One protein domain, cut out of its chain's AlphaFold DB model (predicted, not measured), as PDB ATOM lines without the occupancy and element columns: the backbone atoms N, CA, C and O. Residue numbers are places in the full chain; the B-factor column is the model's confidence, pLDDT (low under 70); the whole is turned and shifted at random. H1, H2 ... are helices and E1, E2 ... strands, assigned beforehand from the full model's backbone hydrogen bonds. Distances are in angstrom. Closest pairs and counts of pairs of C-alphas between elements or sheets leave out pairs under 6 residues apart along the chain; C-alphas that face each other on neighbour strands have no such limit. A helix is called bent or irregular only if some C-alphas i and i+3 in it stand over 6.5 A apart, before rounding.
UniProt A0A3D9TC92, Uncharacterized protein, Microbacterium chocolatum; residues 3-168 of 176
ATOM      1  N   ALA A   3     -20.882  27.042  15.136       87.19
ATOM      2  CA  ALA A   3     -22.288  27.219  14.784       87.19
ATOM      3  C   ALA A   3     -23.091  27.331  16.072       87.19
ATOM      4  O   ALA A   3     -22.853  26.571  17.011       87.19
ATOM      5  N   TRP A   4     -24.033  28.266  16.129       89.62
ATOM      6  CA  TRP A   4     -24.798  28.499  17.346       89.62
ATOM      7  C   TRP A   4     -26.277  28.700  17.070       89.62
ATOM      8  O   TRP A   4     -26.677  29.087  15.974       89.62
ATOM      9  N   VAL A   5     -27.092  28.405  18.071       87.31
ATOM     10  CA  VAL A   5     -28.547  28.522  18.042       87.31
ATOM     11  C   VAL A   5     -29.015  29.254  19.290       87.31
ATOM     12  O   VAL A   5     -28.345  29.234  20.328       87.31
ATOM     13  N   ALA A   6     -30.177  29.886  19.193       85.94
ATOM     14  CA  ALA A   6     -30.781  30.613  20.298       85.94
ATOM     15  C   ALA A   6     -32.211  30.141  20.528       85.94
ATOM     16  O   ALA A   6     -33.028  30.159  19.610       85.94
ATOM     17  N   VAL A   7     -32.535  29.785  21.761       83.44
ATOM     18  CA  VAL A   7     -33.884  29.417  22.173       83.44
ATOM     19  C   VAL A   7     -34.282  30.347  23.312       83.44
ATOM     20  O   VAL A   7     -33.606  30.422  24.334       83.44
ATOM     21  N   SER A   8     -35.364  31.101  23.126       78.88
ATOM     22  CA  SER A   8     -35.759  32.152  24.068       78.88
ATOM     23  C   SER A   8     -37.259  32.194  24.323       78.88
ATOM     24  O   SER A   8     -38.060  31.888  23.440       78.88
ATOM     25  N   PRO A   9     -37.686  32.633  25.512       70.88
ATOM     26  CA  PRO A   9     -39.051  33.084  25.755       70.88
ATOM     27  C   PRO A   9     -39.496  34.290  24.921       70.88
ATOM     28  O   PRO A   9     -40.697  34.519  24.759       70.88
ATOM     29  N   GLN A  10     -38.551  35.104  24.457       72.25
ATOM     30  CA  GLN A  10     -38.791  36.406  23.856       72.25
ATOM     31  C   GLN A  10     -38.345  36.433  22.388       72.25
ATOM     32  O   GLN A  10     -37.342  35.817  22.013       72.25
ATOM     33  N   PRO A  11     -39.053  37.180  21.528       70.44
ATOM     34  CA  PRO A  11     -38.580  37.423  20.175       70.44
ATOM     35  C   PRO A  11     -37.264  38.221  20.194       70.44
ATOM     36  O   PRO A  11     -37.015  39.035  21.082       70.44
ATOM     37  N   GLY A  12     -36.411  38.000  19.190       70.06
ATOM     38  CA  GLY A  12     -35.212  38.816  18.966       70.06
ATOM     39  C   GLY A  12     -34.018  38.526  19.884       70.06
ATOM     40  O   GLY A  12     -33.082  39.322  19.918       70.06
ATOM     41  N   VAL A  13     -34.005  37.398  20.607       72.50
ATOM     42  CA  VAL A  13     -32.845  36.959  21.410       72.50
ATOM     43  C   VAL A  13     -31.552  36.915  20.592       72.50
ATOM     44  O   VAL A  13     -30.537  37.455  21.016       72.50
ATOM     45  N   ALA A  14     -31.598  36.380  19.371       65.25
ATOM     46  CA  ALA A  14     -30.423  36.232  18.525       65.25
ATOM     47  C   ALA A  14     -29.719  37.566  18.249       65.25
ATOM     48  O   ALA A  14     -28.499  37.637  18.283       65.25
ATOM     49  N   HIS A  15     -30.479  38.644  18.045       66.88
ATOM     50  CA  HIS A  15     -29.918  39.971  17.790       66.88
ATOM     51  C   HIS A  15     -29.262  40.594  19.025       66.88
ATOM     52  O   HIS A  15     -28.339  41.387  18.882       66.88
ATOM     53  N   ARG A  16     -29.722  40.233  20.230       68.94
ATOM     54  CA  ARG A  16     -29.147  40.711  21.495       68.94
ATOM     55  C   ARG A  16     -27.804  40.049  21.807       68.94
ATOM     56  O   ARG A  16     -26.978  40.662  22.473       68.94
ATOM     57  N   PHE A  17     -27.596  38.826  21.317       67.06
ATOM     58  CA  PHE A  17     -26.433  37.999  21.652       67.06
ATOM     59  C   PHE A  17     -25.499  37.699  20.481       67.06
ATOM     60  O   PHE A  17     -24.421  37.163  20.713       67.06
ATOM     61  N   ALA A  18     -25.841  38.116  19.259       59.81
ATOM     62  CA  ALA A  18     -24.915  38.199  18.130       59.81
ATOM     63  C   ALA A  18     -23.888  39.337  18.325       59.81
ATOM     64  O   ALA A  18     -23.620  40.117  17.408       59.81
ATOM     65  N   SER A  19     -23.336  39.482  19.536       54.56
ATOM     66  CA  SER A  19     -22.126  40.267  19.738       54.56
ATOM     67  C   SER A  19     -20.978  39.549  19.024       54.56
ATOM     68  O   SER A  19     -21.012  38.339  18.808       54.56
ATOM     69  N   ALA A  20     -19.950  40.284  18.610       55.47
ATOM     70  CA  ALA A  20     -18.811  39.750  17.858       55.47
ATOM     71  C   ALA A  20     -17.913  38.776  18.665       55.47
ATOM     72  O   ALA A  20     -16.763  38.548  18.299       55.47
ATOM     73  N   GLU A  21     -18.410  38.211  19.767       74.44
ATOM     74  CA  GLU A  21     -17.646  37.449  20.746       74.44
ATOM     75  C   GLU A  21     -17.874  35.942  20.561       74.44
ATOM     76  O   GLU A  21     -18.988  35.418  20.635       74.44
ATOM     77  N   HIS A  22     -16.788  35.223  20.277       72.81
ATOM     78  CA  HIS A  22     -16.797  33.770  20.122       72.81
ATOM     79  C   HIS A  22     -17.210  33.095  21.452       72.81
ATOM     80  O   HIS A  22     -16.719  33.510  22.501       72.81
ATOM     81  N   PRO A  23     -18.078  32.056  21.452       82.44
ATOM     82  CA  PRO A  23     -18.501  31.227  20.315       82.44
ATOM     83  C   PRO A  23     -19.813  31.641  19.625       82.44
ATOM     84  O   PRO A  23     -20.212  30.987  18.661       82.44
ATOM     85  N   PHE A  24     -20.463  32.716  20.078       85.12
ATOM     86  CA  PHE A  24     -21.771  33.180  19.586       85.12
ATOM     87  C   PHE A  24     -21.665  34.301  18.535       85.12
ATOM     88  O   PHE A  24     -22.645  34.971  18.219       85.12
ATOM     89  N   ALA A  25     -20.471  34.502  17.974       81.75
ATOM     90  CA  ALA A  25     -20.231  35.507  16.950       81.75
ATOM     91  C   ALA A  25     -20.977  35.187  15.639       81.75
ATOM     92  O   ALA A  25     -21.003  34.046  15.177       81.75
ATOM     93  N   GLY A  26     -21.524  36.226  15.001       81.50
ATOM     94  CA  GLY A  26     -22.218  36.127  13.712       81.50
ATOM     95  C   GLY A  26     -23.700  35.760  13.830       81.50
ATOM     96  O   GLY A  26     -24.284  35.807  14.907       81.50
ATOM     97  N   ALA A  27     -24.331  35.428  12.701       84.44
ATOM     98  CA  ALA A  27     -25.735  35.017  12.684       84.44
ATOM     99  C   ALA A  27     -25.890  33.577  13.212       84.44
ATOM    100  O   ALA A  27     -25.074  32.721  12.856       84.44
ATOM    101  N   PRO A  28     -26.923  33.283  14.021       86.81
ATOM    102  CA  PRO A  28     -27.174  31.918  14.459       86.81
ATOM    103  C   PRO A  28     -27.649  31.047  13.293       86.81
ATOM    104  O   PRO A  28     -28.298  31.523  12.361       86.81
ATOM    105  N   LEU A  29     -27.406  29.745  13.408       88.31
ATOM    106  CA  LEU A  29     -27.988  28.719  12.547       88.31
ATOM    107  C   LEU A  29     -29.522  28.715  12.641       88.31
ATOM    108  O   LEU A  29     -30.206  28.549  11.636       88.31
ATOM    109  N   ALA A  30     -30.050  28.902  13.852       88.56
ATOM    110  CA  ALA A  30     -31.478  28.966  14.125       88.56
ATOM    111  C   ALA A  30     -31.759  29.821  15.368       88.56
ATOM    112  O   ALA A  30     -30.972  29.852  16.316       88.56
ATOM    113  N   SER A  31     -32.907  30.497  15.375       87.44
ATOM    114  CA  SER A  31     -33.432  31.173  16.557       87.44
ATOM    115  C   SER A  31     -34.908  30.846  16.717       87.44
ATOM    116  O   SER A  31     -35.691  31.080  15.799       87.44
ATOM    117  N   GLU A  32     -35.284  30.321  17.878       88.00
ATOM    118  CA  GLU A  32     -36.658  29.925  18.176       88.00
ATOM    119  C   GLU A  32     -37.208  30.642  19.404       88.00
ATOM    120  O   GLU A  32     -36.502  30.905  20.384       88.00
ATOM    121  N   THR A  33     -38.512  30.919  19.359       85.44
ATOM    122  CA  THR A  33     -39.269  31.384  20.517       85.44
ATOM    123  C   THR A  33     -40.070  30.227  21.105       85.44
ATOM    124  O   THR A  33     -40.935  29.668  20.432       85.44
ATOM    125  N   LEU A  34     -39.820  29.876  22.368       79.19
ATOM    126  CA  LEU A  34     -40.555  28.800  23.033       79.19
ATOM    127  C   LEU A  34     -41.954  29.257  23.467       79.19
ATOM    128  O   LEU A  34     -42.102  30.374  23.973       79.19
ATOM    129  N   PRO A  35     -42.979  28.393  23.373       78.44
ATOM    130  CA  PRO A  35     -44.279  28.622  24.003       78.44
ATOM    131  C   PRO A  35     -44.172  28.700  25.530       78.44
ATOM    132  O   PRO A  35     -43.323  28.043  26.127       78.44
ATOM    133  N   GLU A  36     -45.069  29.443  26.185       71.25
ATOM    134  CA  GLU A  36     -44.994  29.702  27.633       71.25
ATOM    135  C   GLU A  36     -44.940  28.431  28.498       71.25
ATOM    136  O   GLU A  36     -44.147  28.354  29.433       71.25
ATOM    137  N   GLY A  37     -45.722  27.403  28.153       68.69
ATOM    138  CA  GLY A  37     -45.705  26.121  28.865       68.69
ATOM    139  C   GLY A  37     -44.375  25.369  28.743       68.69
ATOM    140  O   GLY A  37     -43.962  24.699  29.682       68.69
ATOM    141  N   THR A  38     -43.674  25.528  27.619       70.00
ATOM    142  CA  THR A  38     -42.381  24.885  27.351       70.00
ATOM    143  C   THR A  38     -41.229  25.580  28.078       70.00
ATOM    144  O   THR A  38     -40.282  24.922  28.496       70.00
ATOM    145  N   ARG A  39     -41.328  26.898  28.300       64.31
ATOM    146  CA  ARG A  39     -40.312  27.702  29.014       64.31
ATOM    147  C   ARG A  39     -40.092  27.265  30.460       64.31
ATOM    148  O   ARG A  39     -39.035  27.516  31.020       64.31
ATOM    149  N   ARG A  40     -41.091  26.621  31.066       64.12
ATOM    150  CA  ARG A  40     -41.042  26.160  32.460       64.12
ATOM    151  C   ARG A  40     -40.218  24.888  32.652       64.12
ATOM    152  O   ARG A  40     -40.025  24.480  33.787       64.12
ATOM    153  N   VAL A  41     -39.766  24.259  31.566       73.81
ATOM    154  CA  VAL A  41     -39.014  23.003  31.608       73.81
ATOM    155  C   VAL A  41     -37.638  23.240  30.977       73.81
ATOM    156  O   VAL A  41     -37.508  23.126  29.753       73.81
ATOM    157  N   PRO A  42     -36.601  23.557  31.778       73.69
ATOM    158  CA  PRO A  42     -35.247  23.811  31.279       73.69
ATOM    159  C   PRO A  42     -34.723  22.699  30.362       73.69
ATOM    160  O   PRO A  42     -34.083  22.975  29.352       73.69
ATOM    161  N   GLU A  43     -35.067  21.443  30.661       78.19
ATOM    162  CA  GLU A  43     -34.700  20.279  29.847       78.19
ATOM    163  C   GLU A  43     -35.235  20.378  28.424       78.19
ATOM    164  O   GLU A  43     -34.514  20.087  27.474       78.19
ATOM    165  N   THR A  44     -36.472  20.849  28.254       81.31
ATOM    166  CA  THR A  44     -37.052  20.980  26.917       81.31
ATOM    167  C   THR A  44     -36.346  22.074  26.123       81.31
ATOM    168  O   THR A  44     -36.068  21.879  24.943       81.31
ATOM    169  N   ALA A  45     -36.006  23.199  26.759       80.44
ATOM    170  CA  ALA A  45     -35.266  24.275  26.103       80.44
ATOM    171  C   ALA A  45     -33.862  23.825  25.670       80.44
ATOM    172  O   ALA A  45     -33.476  24.038  24.520       80.44
ATOM    173  N   VAL A  46     -33.130  23.136  26.556       81.38
ATOM    174  CA  VAL A  46     -31.809  22.587  26.222       81.38
ATOM    175  C   VAL A  46     -31.924  21.550  25.108       81.38
ATOM    176  O   VAL A  46     -31.192  21.640  24.127       81.38
ATOM    177  N   ARG A  47     -32.863  20.600  25.207       84.31
ATOM    178  CA  ARG A  47     -33.066  19.562  24.185       84.31
ATOM    179  C   ARG A  47     -33.351  20.171  22.815       84.31
ATOM    180  O   ARG A  47     -32.750  19.745  21.840       84.31
ATOM    181  N   ARG A  48     -34.152  21.239  22.742       86.94
ATOM    182  CA  ARG A  48     -34.373  21.971  21.484       86.94
ATOM    183  C   ARG A  48     -33.097  22.574  20.906       86.94
ATOM    184  O   ARG A  48     -32.854  22.429  19.713       86.94
ATOM    185  N   CYS A  49     -32.259  23.198  21.729       87.19
ATOM    186  CA  CYS A  49     -30.954  23.677  21.272       87.19
ATOM    187  C   CYS A  49     -30.073  22.544  20.726       87.19
ATOM    188  O   CYS A  49     -29.434  22.711  19.689       87.19
ATOM    189  N   LEU A  50     -30.051  21.396  21.406       85.56
ATOM    190  CA  LEU A  50     -29.285  20.228  20.974       85.56
ATOM    191  C   LEU A  50     -29.813  19.654  19.658       85.56
ATOM    192  O   LEU A  50     -29.012  19.383  18.769       85.56
ATOM    193  N   ASP A  51     -31.132  19.531  19.503       87.06
ATOM    194  CA  ASP A  51     -31.775  19.053  18.274       87.06
ATOM    195  C   ASP A  51     -31.388  19.928  17.070       87.06
ATOM    196  O   ASP A  51     -31.055  19.416  16.001       87.06
ATOM    197  N   LEU A  52     -31.380  21.253  17.254       88.12
ATOM    198  CA  LEU A  52     -31.002  22.208  16.208       88.12
ATOM    199  C   LEU A  52     -29.504  22.150  15.865       88.12
ATOM    200  O   LEU A  52     -29.125  22.415  14.725       88.12
ATOM    201  N   LEU A  53     -28.646  21.802  16.830       88.19
ATOM    202  CA  LEU A  53     -27.198  21.665  16.628       88.19
ATOM    203  C   LEU A  53     -26.767  20.269  16.165       88.19
ATOM    204  O   LEU A  53     -25.679  20.133  15.604       88.19
ATOM    205  N   ALA A  54     -27.591  19.239  16.362       85.81
ATOM    206  CA  ALA A  54     -27.260  17.850  16.050       85.81
ATOM    207  C   ALA A  54     -26.733  17.629  14.614       85.81
ATOM    208  O   ALA A  54     -25.753  16.887  14.468       85.81
ATOM    209  N   PRO A  55     -27.274  18.291  13.563       85.62
ATOM    210  CA  PRO A  55     -26.740  18.173  12.205       85.62
ATOM    211  C   PRO A  55     -25.294  18.667  12.065       85.62
ATOM    212  O   PRO A  55     -24.560  18.164  11.220       85.62
ATOM    213  N   VAL A  56     -24.880  19.639  12.884       86.31
ATOM    214  CA  VAL A  56     -23.520  20.203  12.873       86.31
ATOM    215  C   VAL A  56     -22.564  19.366  13.721       86.31
ATOM    216  O   VAL A  56     -21.408  19.176  13.352       86.31
ATOM    217  N   VAL A  57     -23.053  18.834  14.841       82.25
ATOM    218  CA  VAL A  57     -22.259  18.005  15.759       82.25
ATOM    219  C   VAL A  57     -21.949  16.629  15.160       82.25
ATOM    220  O   VAL A  57     -20.933  16.026  15.501       82.25
ATOM    221  N   GLY A  58     -22.783  16.137  14.239       75.06
ATOM    222  CA  GLY A  58     -22.588  14.832  13.601       75.06
ATOM    223  C   GLY A  58     -23.235  13.673  14.364       75.06
ATOM    224  O   GLY A  58     -22.778  12.537  14.266       75.06
ATOM    225  N   GLY A  59     -24.304  13.947  15.119       65.88
ATOM    226  CA  GLY A  59     -25.214  12.930  15.663       65.88
ATOM    227  C   GLY A  59     -24.816  12.266  16.986       65.88
ATOM    228  O   GLY A  59     -25.684  11.652  17.601       65.88
ATOM    229  N   SER A  60     -23.574  12.412  17.468       73.75
ATOM    230  CA  SER A  60     -23.172  11.934  18.802       73.75
ATOM    231  C   SER A  60     -22.455  13.005  19.620       73.75
ATOM    232  O   SER A  60     -21.470  13.595  19.179       73.75
ATOM    233  N   PHE A  61     -22.933  13.215  20.847       77.19
ATOM    234  CA  PHE A  61     -22.356  14.161  21.804       77.19
ATOM    235  C   PHE A  61     -21.296  13.526  22.721       77.19
ATOM    236  O   PHE A  61     -20.659  14.225  23.500       77.19
ATOM    237  N   ASP A  62     -21.032  12.221  22.615       75.81
ATOM    238  CA  ASP A  62     -20.036  11.528  23.451       75.81
ATOM    239  C   ASP A  62     -18.581  11.969  23.212       75.81
ATOM    240  O   ASP A  62     -17.704  11.773  24.055       75.81
ATOM    241  N   THR A  63     -18.323  12.615  22.076       77.00
ATOM    242  CA  THR A  63     -17.012  13.158  21.706       77.00
ATOM    243  C   THR A  63     -16.834  14.635  22.049       77.00
ATOM    244  O   THR A  63     -15.726  15.155  21.881       77.00
ATOM    245  N   VAL A  64     -17.882  15.316  22.530       82.94
ATOM    246  CA  VAL A  64     -17.828  16.753  22.833       82.94
ATOM    247  C   VAL A  64     -17.573  17.000  24.313       82.94
ATOM    248  O   VAL A  64     -18.071  16.283  25.179       82.94
ATOM    249  N   ASP A  65     -16.803  18.040  24.606       83.75
ATOM    250  CA  ASP A  65     -16.700  18.599  25.950       83.75
ATOM    251  C   ASP A  65     -17.864  19.593  26.157       83.75
ATOM    252  O   ASP A  65     -18.085  20.481  25.336       83.75
ATOM    253  N   LEU A  66     -18.655  19.429  27.219       83.00
ATOM    254  CA  LEU A  66     -19.790  20.303  27.529       83.00
ATOM    255  C   LEU A  66     -19.346  21.432  28.461       83.00
ATOM    256  O   LEU A  66     -18.856  21.169  29.553       83.00
ATOM    257  N   LEU A  67     -19.590  22.678  28.078       83.88
ATOM    258  CA  LEU A  67     -19.390  23.856  28.910       83.88
ATOM    259  C   LEU A  67     -20.743  24.510  29.199       83.88
ATOM    260  O   LEU A  67     -21.384  25.034  28.292       83.88
ATOM    261  N   LEU A  68     -21.180  24.492  30.455       81.69
ATOM    262  CA  LEU A  68     -22.389  25.176  30.913       81.69
ATOM    263  C   LEU A  68     -22.000  26.502  31.572       81.69
ATOM    264  O   LEU A  68     -21.268  26.505  32.557       81.69
ATOM    265  N   MET A  69     -22.508  27.615  31.056       81.06
ATOM    266  CA  MET A  69     -22.235  28.962  31.557       81.06
ATOM    267  C   MET A  69     -23.539  29.614  32.010       81.06
ATOM    268  O   MET A  69     -24.463  29.773  31.218       81.06
ATOM    269  N   PHE A  70     -23.626  30.001  33.276       76.06
ATOM    270  CA  PHE A  70     -24.800  30.664  33.840       76.06
ATOM    271  C   PHE A  70     -24.478  32.114  34.136       76.06
ATOM    272  O   PHE A  70     -23.501  32.369  34.836       76.06
ATOM    273  N   SER A  71     -25.320  33.049  33.690       75.06
ATOM    274  CA  SER A  71     -25.153  34.453  34.058       75.06
ATOM    275  C   SER A  71     -25.083  34.599  35.580       75.06
ATOM    276  O   SER A  71     -25.773  33.887  36.319       75.06
ATOM    277  N   GLY A  72     -24.263  35.533  36.072       70.69
ATOM    278  CA  GLY A  72     -24.100  35.733  37.515       70.69
ATOM    279  C   GLY A  72     -25.433  35.987  38.232       70.69
ATOM    280  O   GLY A  72     -25.646  35.507  39.345       70.69
ATOM    281  N   ALA A  73     -26.374  36.665  37.564       72.94
ATOM    282  CA  ALA A  73     -27.732  36.869  38.062       72.94
ATOM    283  C   ALA A  73     -28.523  35.554  38.167       72.94
ATOM    284  O   ALA A  73     -29.154  35.311  39.196       72.94
ATOM    285  N   PHE A  74     -28.449  34.682  37.152       74.69
ATOM    286  CA  PHE A  74     -29.063  33.352  37.197       74.69
ATOM    287  C   PHE A  74     -28.493  32.513  38.344       74.69
ATOM    288  O   PHE A  74     -29.247  31.950  39.141       74.69
ATOM    289  N   ALA A  75     -27.163  32.458  38.453       68.69
ATOM    290  CA  ALA A  75     -26.479  31.694  39.489       68.69
ATOM    291  C   ALA A  75     -26.859  32.182  40.895       68.69
ATOM    292  O   ALA A  75     -27.238  31.378  41.744       68.69
ATOM    293  N   THR A  76     -26.849  33.500  41.112       71.56
ATOM    294  CA  THR A  76     -27.216  34.118  42.395       71.56
ATOM    295  C   THR A  76     -28.676  33.855  42.765       71.56
ATOM    296  O   THR A  76     -28.980  33.598  43.929       71.56
ATOM    297  N   ALA A  77     -29.590  33.920  41.792       70.94
ATOM    298  CA  ALA A  77     -31.023  33.792  42.039       70.94
ATOM    299  C   ALA A  77     -31.471  32.340  42.263       70.94
ATOM    300  O   ALA A  77     -32.361  32.094  43.079       70.94
ATOM    301  N   PHE A  78     -30.871  31.376  41.555       66.81
ATOM    302  CA  PHE A  78     -31.441  30.027  41.445       66.81
ATOM    303  C   PHE A  78     -30.493  28.895  41.798       66.81
ATOM    304  O   PHE A  78     -30.918  27.737  41.805       66.81
ATOM    305  N   VAL A  79     -29.233  29.188  42.117       58.78
ATOM    306  CA  VAL A  79     -28.259  28.140  42.404       58.78
ATOM    307  C   VAL A  79     -27.637  28.345  43.774       58.78
ATOM    308  O   VAL A  79     -26.782  29.197  44.002       58.78
ATOM    309  N   ARG A  80     -28.065  27.513  44.726       49.59
ATOM    310  CA  ARG A  80     -27.407  27.418  46.028       49.59
ATOM    311  C   ARG A  80     -26.091  26.668  45.830       49.59
ATOM    312  O   ARG A  80     -26.114  25.476  45.560       49.59
ATOM    313  N   ARG A  81     -24.961  27.373  45.979       50.84
ATOM    314  CA  ARG A  81     -23.588  26.839  45.844       50.84
ATOM    315  C   ARG A  81     -23.273  26.295  44.447       50.84
ATOM    316  O   ARG A  81     -22.979  25.113  44.282       50.84
ATOM    317  N   LEU A  82     -23.309  27.164  43.440       50.53
ATOM    318  CA  LEU A  82     -22.739  26.804  42.146       50.53
ATOM    319  C   LEU A  82     -21.219  26.691  42.307       50.53
ATOM    320  O   LEU A  82     -20.593  27.542  42.935       50.53
ATOM    321  N   ILE A  83     -20.660  25.580  41.836       50.53
ATOM    322  CA  ILE A  83     -19.229  25.326  41.936       50.53
ATOM    323  C   ILE A  83     -18.523  26.204  40.906       50.53
ATOM    324  O   ILE A  83     -18.775  26.057  39.712       50.53
ATOM    325  N   ASP A  84     -17.618  27.066  41.360       49.41
ATOM    326  CA  ASP A  84     -16.546  27.592  40.517       49.41
ATOM    327  C   ASP A  84     -15.565  26.442  40.261       49.41
ATOM    328  O   ASP A  84     -14.592  26.263  40.990       49.41
ATOM    329  N   VAL A  85     -15.847  25.580  39.280       49.25
ATOM    330  CA  VAL A  85     -14.804  24.685  38.768       49.25
ATOM    331  C   VAL A  85     -14.039  25.491  37.735       49.25
ATOM    332  O   VAL A  85     -14.423  25.539  36.571       49.25
ATOM    333  N   VAL A  86     -12.972  26.154  38.165       42.50
ATOM    334  CA  VAL A  86     -11.938  26.668  37.269       42.50
ATOM    335  C   VAL A  86     -10.587  26.272  37.862       42.50
ATOM    336  O   VAL A  86     -10.352  26.472  39.050       42.50
ATOM    337  N   ASP A  87      -9.753  25.695  36.999       38.09
ATOM    338  CA  ASP A  87      -8.343  25.322  37.168       38.09
ATOM    339  C   ASP A  87      -7.999  24.001  37.866       38.09
ATOM    340  O   ASP A  87      -7.442  23.956  38.959       38.09
ATOM    341  N   ASP A  88      -8.207  22.916  37.114       38.00
ATOM    342  CA  ASP A  88      -7.125  21.967  36.809       38.00
ATOM    343  C   ASP A  88      -7.442  21.267  35.466       38.00
ATOM    344  O   ASP A  88      -8.467  20.594  35.331       38.00
ATOM    345  N   GLU A  89      -6.575  21.421  34.457       39.38
ATOM    346  CA  GLU A  89      -6.702  20.791  33.126       39.38
ATOM    347  C   GLU A  89      -6.785  19.250  33.188       39.38
ATOM    348  O   GLU A  89      -7.270  18.599  32.255       39.38
ATOM    349  N   THR A  90      -6.351  18.652  34.302       38.75
ATOM    350  CA  THR A  90      -6.422  17.211  34.575       38.75
ATOM    351  C   THR A  90      -7.716  16.789  35.283       38.75
ATOM    352  O   THR A  90      -8.083  15.610  35.241       38.75
ATOM    353  N   VAL A  91      -8.469  17.736  35.858       44.25
ATOM    354  CA  VAL A  91      -9.678  17.497  36.664       44.25
ATOM    355  C   VAL A  91     -10.915  17.885  35.860       44.25
ATOM    356  O   VAL A  91     -11.686  18.788  36.172       44.25
ATOM    357  N   ARG A  92     -11.146  17.134  34.788       50.91
ATOM    358  CA  ARG A  92     -12.455  17.068  34.131       50.91
ATOM    359  C   ARG A  92     -13.448  16.436  35.114       50.91
ATOM    360  O   ARG A  92     -13.541  15.211  35.192       50.91
ATOM    361  N   VAL A  93     -14.153  17.254  35.896       42.44
ATOM    362  CA  VAL A  93     -15.111  16.770  36.901       42.44
ATOM    363  C   VAL A  93     -16.249  16.030  36.202       42.44
ATOM    364  O   VAL A  93     -16.979  16.592  35.386       42.44
ATOM    365  N   ARG A  94     -16.438  14.753  36.539       44.25
ATOM    366  CA  ARG A  94     -17.671  14.049  36.183       44.25
ATOM    367  C   ARG A  94     -18.756  14.511  37.157       44.25
ATOM    368  O   ARG A  94     -18.523  14.460  38.364       44.25
ATOM    369  N   PRO A  95     -19.949  14.909  36.687       41.06
ATOM    370  CA  PRO A  95     -21.028  15.374  37.559       41.06
ATOM    371  C   PRO A  95     -21.431  14.402  38.686       41.06
ATOM    372  O   PRO A  95     -22.068  14.809  39.650       41.06
ATOM    373  N   THR A  96     -21.065  13.123  38.584       41.75
ATOM    374  CA  THR A  96     -21.307  12.088  39.599       41.75
ATOM    375  C   THR A  96     -20.272  12.036  40.722       41.75
ATOM    376  O   THR A  96     -20.546  11.428  41.751       41.75
ATOM    377  N   ASP A  97     -19.097  12.640  40.536       37.69
ATOM    378  CA  ASP A  97     -17.938  12.436  41.419       37.69
ATOM    379  C   ASP A  97     -17.830  13.529  42.496       37.69
ATOM    380  O   ASP A  97     -17.078  13.388  43.459       37.69
ATOM    381  N   SER A  98     -18.621  14.601  42.384       41.72
ATOM    382  CA  SER A  98     -18.757  15.597  43.446       41.72
ATOM    383  C   SER A  98     -19.928  15.234  44.353       41.72
ATOM    384  O   SER A  98     -21.091  15.522  44.074       41.72
ATOM    385  N   THR A  99     -19.604  14.621  45.488       37.88
ATOM    386  CA  THR A  99     -20.545  14.268  46.564       37.88
ATOM    387  C   THR A  99     -21.165  15.487  47.270       37.88
ATOM    388  O   THR A  99     -21.978  15.312  48.176       37.88
ATOM    389  N   GLY A 100     -20.814  16.715  46.858       41.91
ATOM    390  CA  GLY A 100     -21.329  17.979  47.396       41.91
ATOM    391  C   GLY A 100     -22.199  18.806  46.439       41.91
ATOM    392  O   GLY A 100     -22.605  19.906  46.812       41.91
ATOM    393  N   MET A 101     -22.481  18.330  45.220       46.84
ATOM    394  CA  MET A 101     -23.293  19.082  44.253       46.84
ATOM    395  C   MET A 101     -24.794  18.864  44.452       46.84
ATOM    396  O   MET A 101     -25.375  17.920  43.917       46.84
ATOM    397  N   GLU A 102     -25.465  19.809  45.110       46.72
ATOM    398  CA  GLU A 102     -26.885  20.051  44.837       46.72
ATOM    399  C   GLU A 102     -26.990  20.731  43.460       46.72
ATOM    400  O   GLU A 102     -26.982  21.951  43.334       46.72
ATOM    401  N   THR A 103     -26.991  19.935  42.386       57.03
ATOM    402  CA  THR A 103     -27.080  20.464  41.016       57.03
ATOM    403  C   THR A 103     -28.434  21.140  40.780       57.03
ATOM    404  O   THR A 103     -29.495  20.561  41.046       57.03
ATOM    405  N   SER A 104     -28.408  22.369  40.247       65.12
ATOM    406  CA  SER A 104     -29.629  23.068  39.832       65.12
ATOM    407  C   SER A 104     -30.405  22.225  38.815       65.12
ATOM    408  O   SER A 104     -29.829  21.421  38.074       65.12
ATOM    409  N   GLU A 105     -31.728  22.385  38.783       69.06
ATOM    410  CA  GLU A 105     -32.590  21.680  37.828       69.06
ATOM    411  C   GLU A 105     -32.104  21.862  36.384       69.06
ATOM    412  O   GLU A 105     -32.061  20.890  35.642       69.06
ATOM    413  N   SER A 106     -31.615  23.052  36.023       69.62
ATOM    414  CA  SER A 106     -31.055  23.350  34.700       69.62
ATOM    415  C   SER A 106     -29.796  22.545  34.357       69.62
ATOM    416  O   SER A 106     -29.623  22.151  33.207       69.62
ATOM    417  N   VAL A 107     -28.924  22.262  35.332       70.44
ATOM    418  CA  VAL A 107     -27.744  21.403  35.113       70.44
ATOM    419  C   VAL A 107     -28.175  19.955  34.901       70.44
ATOM    420  O   VAL A 107     -27.716  19.308  33.961       70.44
ATOM    421  N   ARG A 108     -29.096  19.446  35.731       72.25
ATOM    422  CA  ARG A 108     -29.640  18.086  35.567       72.25
ATOM    423  C   ARG A 108     -30.360  17.928  34.235       72.25
ATOM    424  O   ARG A 108     -30.124  16.951  33.537       72.25
ATOM    425  N   ALA A 109     -31.158  18.921  33.868       71.81
ATOM    426  CA  ALA A 109     -31.819  19.042  32.582       71.81
ATOM    427  C   ALA A 109     -30.829  19.015  31.413       71.81
ATOM    428  O   ALA A 109     -31.038  18.270  30.465       71.81
ATOM    429  N   ALA A 110     -29.734  19.778  31.476       73.12
ATOM    430  CA  ALA A 110     -28.740  19.784  30.406       73.12
ATOM    431  C   ALA A 110     -28.042  18.427  30.245       73.12
ATOM    432  O   ALA A 110     -27.853  17.955  29.127       73.12
ATOM    433  N   LEU A 111     -27.711  17.771  31.360       73.25
ATOM    434  CA  LEU A 111     -27.112  16.437  31.350       73.25
ATOM    435  C   LEU A 111     -28.096  15.354  30.881       73.25
ATOM    436  O   LEU A 111     -27.690  14.437  30.172       73.25
ATOM    437  N   ALA A 112     -29.374  15.455  31.256       73.62
ATOM    438  CA  ALA A 112     -30.433  14.546  30.816       73.62
ATOM    439  C   ALA A 112     -30.791  14.748  29.335       73.62
ATOM    440  O   ALA A 112     -31.016  13.785  28.609       73.62
ATOM    441  N   ALA A 113     -30.782  15.989  28.845       73.00
ATOM    442  CA  ALA A 113     -31.092  16.301  27.454       73.00
ATOM    443  C   ALA A 113     -30.108  15.656  26.457       73.00
ATOM    444  O   ALA A 113     -30.500  15.393  25.325       73.00
ATOM    445  N   LEU A 114     -28.883  15.331  26.890       70.56
ATOM    446  CA  LEU A 114     -27.835  14.651  26.112       70.56
ATOM    447  C   LEU A 114     -28.025  13.117  26.010       70.56
ATOM    448  O   LEU A 114     -27.061  12.385  25.786       70.56
ATOM    449  N   GLU A 115     -29.253  12.619  26.203       62.81
ATOM    450  CA  GLU A 115     -29.647  11.201  26.153       62.81
ATOM    451  C   GLU A 115     -28.864  10.375  25.099       62.81
ATOM    452  O   GLU A 115     -28.832  10.702  23.916       62.81
ATOM    453  N   ASN A 116     -28.247   9.273  25.555       51.81
ATOM    454  CA  ASN A 116     -27.375   8.317  24.837       51.81
ATOM    455  C   ASN A 116     -25.923   8.731  24.526       51.81
ATOM    456  O   ASN A 116     -25.127   7.855  24.198       51.81
ATOM    457  N   GLY A 117     -25.531   9.993  24.713       56.38
ATOM    458  CA  GLY A 117     -24.156  10.451  24.496       56.38
ATOM    459  C   GLY A 117     -23.694  11.326  25.648       56.38
ATOM    460  O   GLY A 117     -23.741  12.550  25.552       56.38
ATOM    461  N   ARG A 118     -23.268  10.711  26.761       66.88
ATOM    462  CA  ARG A 118     -22.665  11.477  27.862       66.88
ATOM    463  C   ARG A 118     -21.479  12.250  27.296       66.88
ATOM    464  O   ARG A 118     -20.606  11.598  26.724       66.88
ATOM    465  N   PRO A 119     -21.421  13.579  27.467       71.12
ATOM    466  CA  PRO A 119     -20.317  14.356  26.938       71.12
ATOM    467  C   PRO A 119     -19.007  13.832  27.521       71.12
ATOM    468  O   PRO A 119     -18.961  13.355  28.662       71.12
ATOM    469  N   ARG A 120     -17.934  13.926  26.736       72.12
ATOM    470  CA  ARG A 120     -16.603  13.438  27.111       72.12
ATOM    471  C   ARG A 120     -16.159  14.005  28.460       72.12
ATOM    472  O   ARG A 120     -15.527  13.313  29.261       72.12
ATOM    473  N   SER A 121     -16.470  15.274  28.692       73.56
ATOM    474  CA  SER A 121     -16.355  15.938  29.984       73.56
ATOM    475  C   SER A 121     -17.409  17.029  30.115       73.56
ATOM    476  O   SER A 121     -18.062  17.396  29.136       73.56
ATOM    477  N   SER A 122     -17.620  17.524  31.330       74.00
ATOM    478  CA  SER A 122     -18.513  18.651  31.575       74.00
ATOM    479  C   SER A 122     -17.854  19.641  32.518       74.00
ATOM    480  O   SER A 122     -17.289  19.245  33.532       74.00
ATOM    481  N   LEU A 123     -17.956  20.919  32.185       72.44
ATOM    482  CA  LEU A 123     -17.510  22.034  32.998       72.44
ATOM    483  C   LEU A 123     -18.697  22.965  33.235       72.44
ATOM    484  O   LEU A 123     -19.471  23.235  32.316       72.44
ATOM    485  N   VAL A 124     -18.867  23.420  34.472       72.19
ATOM    486  CA  VAL A 124     -20.002  24.248  34.891       72.19
ATOM    487  C   VAL A 124     -19.455  25.526  35.511       72.19
ATOM    488  O   VAL A 124     -18.668  25.451  36.448       72.19
ATOM    489  N   LEU A 125     -19.873  26.679  34.989       69.69
ATOM    490  CA  LEU A 125     -19.418  28.001  35.411       69.69
ATOM    491  C   LEU A 125     -20.604  28.876  35.834       69.69
ATOM    492  O   LEU A 125     -21.534  29.088  35.053       69.69
ATOM    493  N   ALA A 126     -20.545  29.425  37.050       68.31
ATOM    494  CA  ALA A 126     -21.468  30.447  37.558       68.31
ATOM    495  C   ALA A 126     -20.856  31.837  37.476       68.31
ATOM    496  O   ALA A 126     -20.524  32.453  38.485       68.31
ATOM    497  N   SER A 127     -20.718  32.361  36.273       66.38
ATOM    498  CA  SER A 127     -20.222  33.717  36.121       66.38
ATOM    499  C   SER A 127     -20.866  34.376  34.923       66.38
ATOM    500  O   SER A 127     -21.268  33.720  33.960       66.38
ATOM    501  N   SER A 128     -20.938  35.704  34.975       70.25
ATOM    502  CA  SER A 128     -21.168  36.498  33.775       70.25
ATOM    503  C   SER A 128     -20.260  35.991  32.655       70.25
ATOM    504  O   SER A 128     -19.078  35.734  32.880       70.25
ATOM    505  N   PHE A 129     -20.835  35.801  31.468       73.69
ATOM    506  CA  PHE A 129     -20.084  35.291  30.331       73.69
ATOM    507  C   PHE A 129     -18.868  36.178  30.061       73.69
ATOM    508  O   PHE A 129     -19.015  37.375  29.817       73.69
ATOM    509  N   ASP A 130     -17.691  35.560  30.085       75.62
ATOM    510  CA  ASP A 130     -16.428  36.170  29.698       75.62
ATOM    511  C   ASP A 130     -15.902  35.436  28.461       75.62
ATOM    512  O   ASP A 130     -15.646  34.227  28.491       75.62
ATOM    513  N   ALA A 131     -15.793  36.166  27.351       75.50
ATOM    514  CA  ALA A 131     -15.365  35.614  26.072       75.50
ATOM    515  C   ALA A 131     -13.910  35.119  26.100       75.50
ATOM    516  O   ALA A 131     -13.586  34.152  25.411       75.50
ATOM    517  N   GLY A 132     -13.043  35.753  26.898       76.88
ATOM    518  CA  GLY A 132     -11.645  35.358  27.059       76.88
ATOM    519  C   GLY A 132     -11.526  34.027  27.792       76.88
ATOM    520  O   GLY A 132     -10.902  33.104  27.281       76.88
ATOM    521  N   LEU A 133     -12.210  33.889  28.927       76.88
ATOM    522  CA  LEU A 133     -12.288  32.647  29.690       76.88
ATOM    523  C   LEU A 133     -12.904  31.521  28.856       76.88
ATOM    524  O   LEU A 133     -12.353  30.423  28.805       76.88
ATOM    525  N   ALA A 134     -14.021  31.786  28.168       77.00
ATOM    526  CA  ALA A 134     -14.637  30.802  27.284       77.00
ATOM    527  C   ALA A 134     -13.665  30.366  26.179       77.00
ATOM    528  O   ALA A 134     -13.529  29.173  25.927       77.00
ATOM    529  N   ALA A 135     -12.952  31.305  25.549       78.81
ATOM    530  CA  ALA A 135     -11.944  30.989  24.542       78.81
ATOM    531  C   ALA A 135     -10.802  30.140  25.118       78.81
ATOM    532  O   ALA A 135     -10.502  29.100  24.540       78.81
ATOM    533  N   SER A 136     -10.228  30.521  26.265       80.56
ATOM    534  CA  SER A 136      -9.149  29.777  26.928       80.56
ATOM    535  C   SER A 136      -9.560  28.348  27.279       80.56
ATOM    536  O   SER A 136      -8.834  27.407  26.975       80.56
ATOM    537  N   LEU A 137     -10.762  28.147  27.826       78.62
ATOM    538  CA  LEU A 137     -11.276  26.806  28.129       78.62
ATOM    539  C   LEU A 137     -11.478  25.961  26.864       78.62
ATOM    540  O   LEU A 137     -11.244  24.753  26.866       78.62
ATOM    541  N   LEU A 138     -11.879  26.599  25.763       81.25
ATOM    542  CA  LEU A 138     -12.035  25.945  24.467       81.25
ATOM    543  C   LEU A 138     -10.693  25.613  23.799       81.25
ATOM    544  O   LEU A 138     -10.673  24.783  22.885       81.25
ATOM    545  N   GLU A 139      -9.568  26.199  24.227       80.81
ATOM    546  CA  GLU A 139      -8.264  25.916  23.622       80.81
ATOM    547  C   GLU A 139      -7.796  24.474  23.838       80.81
ATOM    548  O   GLU A 139      -7.074  23.931  23.002       80.81
ATOM    549  N   GLY A 140      -8.244  23.811  24.904       76.88
ATOM    550  CA  GLY A 140      -7.963  22.394  25.149       76.88
ATOM    551  C   GLY A 140      -8.904  21.431  24.412       76.88
ATOM    552  O   GLY A 140      -8.679  20.217  24.411       76.88
ATOM    553  N   CYS A 141      -9.968  21.936  23.783       80.75
ATOM    554  CA  CYS A 141     -11.052  21.113  23.258       80.75
ATOM    555  C   CYS A 141     -10.924  20.878  21.748       80.75
ATOM    556  O   CYS A 141     -10.807  21.803  20.944       80.75
ATOM    557  N   ARG A 142     -11.026  19.609  21.330       84.06
ATOM    558  CA  ARG A 142     -11.175  19.256  19.903       84.06
ATOM    559  C   ARG A 142     -12.570  19.625  19.389       84.06
ATOM    560  O   ARG A 142     -12.715  20.097  18.263       84.06
ATOM    561  N   SER A 143     -13.575  19.383  20.224       86.25
ATOM    562  CA  SER A 143     -14.991  19.623  19.968       86.25
ATOM    563  C   SER A 143     -15.648  19.972  21.294       86.25
ATOM    564  O   SER A 143     -15.458  19.247  22.272       86.25
ATOM    565  N   ALA A 144     -16.383  21.073  21.341       88.31
ATOM    566  CA  ALA A 144     -17.046  21.525  22.550       88.31
ATOM    567  C   ALA A 144     -18.441  22.065  22.258       88.31
ATOM    568  O   ALA A 144     -18.688  22.666  21.212       88.31
ATOM    569  N   LEU A 145     -19.342  21.862  23.211       88.06
ATOM    570  CA  LEU A 145     -20.666  22.453  23.226       88.06
ATOM    571  C   LEU A 145     -20.731  23.463  24.371       88.06
ATOM    572  O   LEU A 145     -20.645  23.083  25.533       88.06
ATOM    573  N   VAL A 146     -20.904  24.738  24.042       87.94
ATOM    574  CA  VAL A 146     -21.062  25.823  25.014       87.94
ATOM    575  C   VAL A 146     -22.537  26.161  25.130       87.94
ATOM    576  O   VAL A 146     -23.134  26.625  24.164       87.94
ATOM    577  N   VAL A 147     -23.125  25.944  26.303       87.38
ATOM    578  CA  VAL A 147     -24.510  26.308  26.610       87.38
ATOM    579  C   VAL A 147     -24.501  27.456  27.604       87.38
ATOM    580  O   VAL A 147     -23.968  27.325  28.703       87.38
ATOM    581  N   ARG A 148     -25.096  28.581  27.225       86.69
ATOM    582  CA  ARG A 148     -25.157  29.804  28.017       86.69
ATOM    583  C   ARG A 148     -26.600  30.085  28.436       86.69
ATOM    584  O   ARG A 148     -27.488  30.156  27.589       86.69
ATOM    585  N   PHE A 149     -26.803  30.250  29.739       83.19
ATOM    586  CA  PHE A 149     -28.073  30.576  30.384       83.19
ATOM    587  C   PHE A 149     -28.056  32.043  30.810       83.19
ATOM    588  O   PHE A 149     -27.282  32.431  31.687       83.19
ATOM    589  N   GLU A 150     -28.912  32.859  30.205       82.00
ATOM    590  CA  GLU A 150     -29.007  34.295  30.465       82.00
ATOM    591  C   GLU A 150     -30.341  34.659  31.094       82.00
ATOM    592  O   GLU A 150     -31.390  34.524  30.474       82.00
ATOM    593  N   LEU A 151     -30.316  35.127  32.338       78.19
ATOM    594  CA  LEU A 151     -31.521  35.558  33.038       78.19
ATOM    595  C   LEU A 151     -31.924  36.982  32.629       78.19
ATOM    596  O   LEU A 151     -31.154  37.917  32.842       78.19
ATOM    597  N   TYR A 152     -33.148  37.163  32.125       75.25
ATOM    598  CA  TYR A 152     -33.713  38.485  31.812       75.25
ATOM    599  C   TYR A 152     -34.870  38.897  32.744       75.25
ATOM    600  O   TYR A 152     -35.352  40.028  32.660       75.25
ATOM    601  N   GLY A 153     -35.333  38.006  33.623       73.75
ATOM    602  CA  GLY A 153     -36.441  38.255  34.549       73.75
ATOM    603  C   GLY A 153     -36.217  37.642  35.933       73.75
ATOM    604  O   GLY A 153     -35.167  37.071  36.204       73.75
ATOM    605  N   PRO A 154     -37.181  37.769  36.857       72.12
ATOM    606  CA  PRO A 154     -37.002  37.342  38.243       72.12
ATOM    607  C   PRO A 154     -37.213  35.837  38.459       72.12
ATOM    608  O   PRO A 154     -37.165  35.395  39.606       72.12
ATOM    609  N   ARG A 155     -37.499  35.055  37.410       73.75
ATOM    610  CA  ARG A 155     -37.824  33.624  37.508       73.75
ATOM    611  C   ARG A 155     -36.948  32.780  36.574       73.75
ATOM    612  O   ARG A 155     -36.524  33.296  35.544       73.75
ATOM    613  N   PRO A 156     -36.695  31.490  36.869       66.19
ATOM    614  CA  PRO A 156     -35.862  30.630  36.023       66.19
ATOM    615  C   PRO A 156     -36.403  30.468  34.599       66.19
ATOM    616  O   PRO A 156     -35.619  30.341  33.663       66.19
ATOM    617  N   GLU A 157     -37.730  30.494  34.426       71.62
ATOM    618  CA  GLU A 157     -38.377  30.459  33.108       71.62
ATOM    619  C   GLU A 157     -38.118  31.715  32.264       71.62
ATOM    620  O   GLU A 157     -38.357  31.704  31.057       71.62
ATOM    621  N   ASP A 158     -37.613  32.783  32.887       75.19
ATOM    622  CA  ASP A 158     -37.202  34.016  32.226       75.19
ATOM    623  C   ASP A 158     -35.726  33.962  31.796       75.19
ATOM    624  O   ASP A 158     -34.999  34.955  31.870       75.19
ATOM    625  N   CYS A 159     -35.266  32.780  31.385       78.00
ATOM    626  CA  CYS A 159     -33.909  32.542  30.928       78.00
ATOM    627  C   CYS A 159     -33.863  32.336  29.409       78.00
ATOM    628  O   CYS A 159     -34.560  31.483  28.857       78.00
ATOM    629  N   ASP A 160     -33.016  33.114  28.744       82.31
ATOM    630  CA  ASP A 160     -32.596  32.900  27.367       82.31
ATOM    631  C   ASP A 160     -31.509  31.820  27.334       82.31
ATOM    632  O   ASP A 160     -30.560  31.859  28.122       82.31
ATOM    633  N   LEU A 161     -31.639  30.858  26.418       85.69
ATOM    634  CA  LEU A 161     -30.686  29.769  26.260       85.69
ATOM    635  C   LEU A 161     -29.994  29.864  24.904       85.69
ATOM    636  O   LEU A 161     -30.622  29.879  23.846       85.69
ATOM    637  N   LEU A 162     -28.672  29.924  24.942       88.00
ATOM    638  CA  LEU A 162     -27.819  29.970  23.764       88.00
ATOM    639  C   LEU A 162     -26.971  28.707  23.768       88.00
ATOM    640  O   LEU A 162     -26.420  28.344  24.803       88.00
ATOM    641  N   ALA A 163     -26.839  28.046  22.626       89.56
ATOM    642  CA  ALA A 163     -25.957  26.894  22.504       89.56
ATOM    643  C   ALA A 163     -25.072  27.049  21.273       89.56
ATOM    644  O   ALA A 163     -25.568  27.355  20.193       89.56
ATOM    645  N   ALA A 164     -23.771  26.842  21.432       90.62
ATOM    646  CA  ALA A 164     -22.799  26.897  20.355       90.62
ATOM    647  C   ALA A 164     -21.974  25.618  20.320       90.62
ATOM    648  O   ALA A 164     -21.413  25.201  21.331       90.62
ATOM    649  N   HIS A 165     -21.857  25.022  19.142       90.88
ATOM    650  CA  HIS A 165     -20.870  23.991  18.875       90.88
ATOM    651  C   HIS A 165     -19.603  24.637  18.321       90.88
ATOM    652  O   HIS A 165     -19.655  25.433  17.382       90.88
ATOM    653  N   VAL A 166     -18.461  24.294  18.911       89.25
ATOM    654  CA  VAL A 166     -17.133  24.750  18.509       89.25
ATOM    655  C   VAL A 166     -16.300  23.526  18.171       89.25
ATOM    656  O   VAL A 166     -15.973  22.727  19.045       89.25
ATOM    657  N   ALA A 167     -15.918  23.398  16.904       87.19
ATOM    658  CA  ALA A 167     -14.985  22.372  16.458       87.19
ATOM    659  C   ALA A 167     -13.695  23.011  15.945       87.19
ATOM    660  O   ALA A 167     -13.721  23.919  15.097       87.19
ATOM    661  N   ARG A 168     -12.555  22.503  16.421       80.50
ATOM    662  CA  ARG A 168     -11.264  22.808  15.807       80.50
ATOM    663  C   ARG A 168     -11.114  21.989  14.526       80.50
ATOM    664  O   ARG A 168     -11.460  20.806  14.529       80.50
TER     665      ARG A 168
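Overview. This is residues 3 to 168 of the 176 residues of an uncharacterized protein of Microbacterium chocolatum (UniProt A0A3D9TC92). A twisted sheet of six strands forms the core of the model, with H3 and H5 packed on one face and the short helix H1 on the other. H4 sits at the sheet's level beside the strands, H2 and H6 only graze the sheet, and a long loop, residues 79 to 104, lies out past the E4 edge. The printed part has 166 residues, with six named helices and six named strands in the order E1 H1 E2 H2 H3 E3 H4 H5 E4 H6 E5 E6; the mixed sheet runs E2 E1 E6 E5 E3 E4. The class is mixed, helices and strands. The whole is compact, with a radius of gyration of the C-alphas of 14.5 A, and spans 41 by 34 by 31 A.

Arrangement. E1, residues 3 to 8, is an inner strand. H1, residues 13 to 17, is on the sheet at a height of 8.1 A, only just over E1 with 3 of its C-alphas; their closest C-alphas, Ala 6 and Ala 14, are 5.9 A apart. E2, residues 30 to 33, is an edge strand parallel to E1 at 6 degrees, with N 32 and O 6 at 2.8 A. E1, H1 and E2 form a strand-helix-strand unit, two parallel neighbour strands with a helix between, and its crossover is right-handed. H2, residues 36 to 39, only grazes the sheet. H3, residues 42 to 57, touches H2 only at the corner, and only just, with 3 pairs of C-alphas within 8 A; the closest are Thr 38 and Thr 44, 6.6 A. H3 is over E1 and E6, residues 159 to 167, at a height of 7.8 A, on the opposite face from H1, along the strands at 22 degrees to E1 on the local plane. It is irregular, with C-alphas 52 and 55 7.1 A apart, and has a kink of 33 degrees near residue 51. E3, residues 65 to 70, leads to H4, residues 72 to 78, which stands at the sheet's level. H5, residues 105 to 113, is over E3 at a height of 9.8 A, on the same face as H3, and these two helices form two layers with the sheet. H3 and H5 touch, the same way at a steep tilt of 38 degrees, only just past shallow; their closest C-alphas, Glu 43 and Ala 109, are 4.2 A apart. E4, residues 121 to 126, is the other edge strand, parallel to E3 at 12 degrees, with N 68 and O 123 at 2.8 A; E3, H4, H5 and E4 form another strand-helix-strand unit, and its crossover is right-handed. H6, residues 131 to 139, only grazes the sheet with residues 134 to 138. E5, residues 143 to 151, is parallel to E3, with N 67 and O 145 at 2.8 A; E4, H6 and E5 form a split strand-helix-strand unit, its two strands running the same way with E3 between them in the sheet, and its crossover is right-handed. E5 and E6 are a hairpin, with N 148 and O 162 at 2.8 A, and E6 is antiparallel to E1, with N 5 and O 163 at 2.8 A. Every O i to N i+4 pair is within hydrogen-bond range in H1, H4, H5 and H6, and 10 of 12 are in H3; H2 is too short for such a pair.

Along the chain. E1 begins at C-alpha 3, (-22.288, 27.219, 14.784), and is 17.1 A long. H3 begins at C-alpha 42, (-35.247, 23.811, 31.279), and is 21.1 A long. E3 is 16.5 A long and E4 17.1 A. E5 is 26.4 A long; E6 is 25.9 A long and ends at C-alpha 167, (-14.985, 22.372, 16.458).

Size, cuts and confidence. The C-alphas farthest apart, Glu 36 and Thr 90, are 41.1 A apart. The printed part has no cut. The links H1 to E2 and H4 to H5 are long. The mean pLDDT of the printed part is 72.2; 49 residues are under 70, among them residues 14 to 20 and 78 to 106.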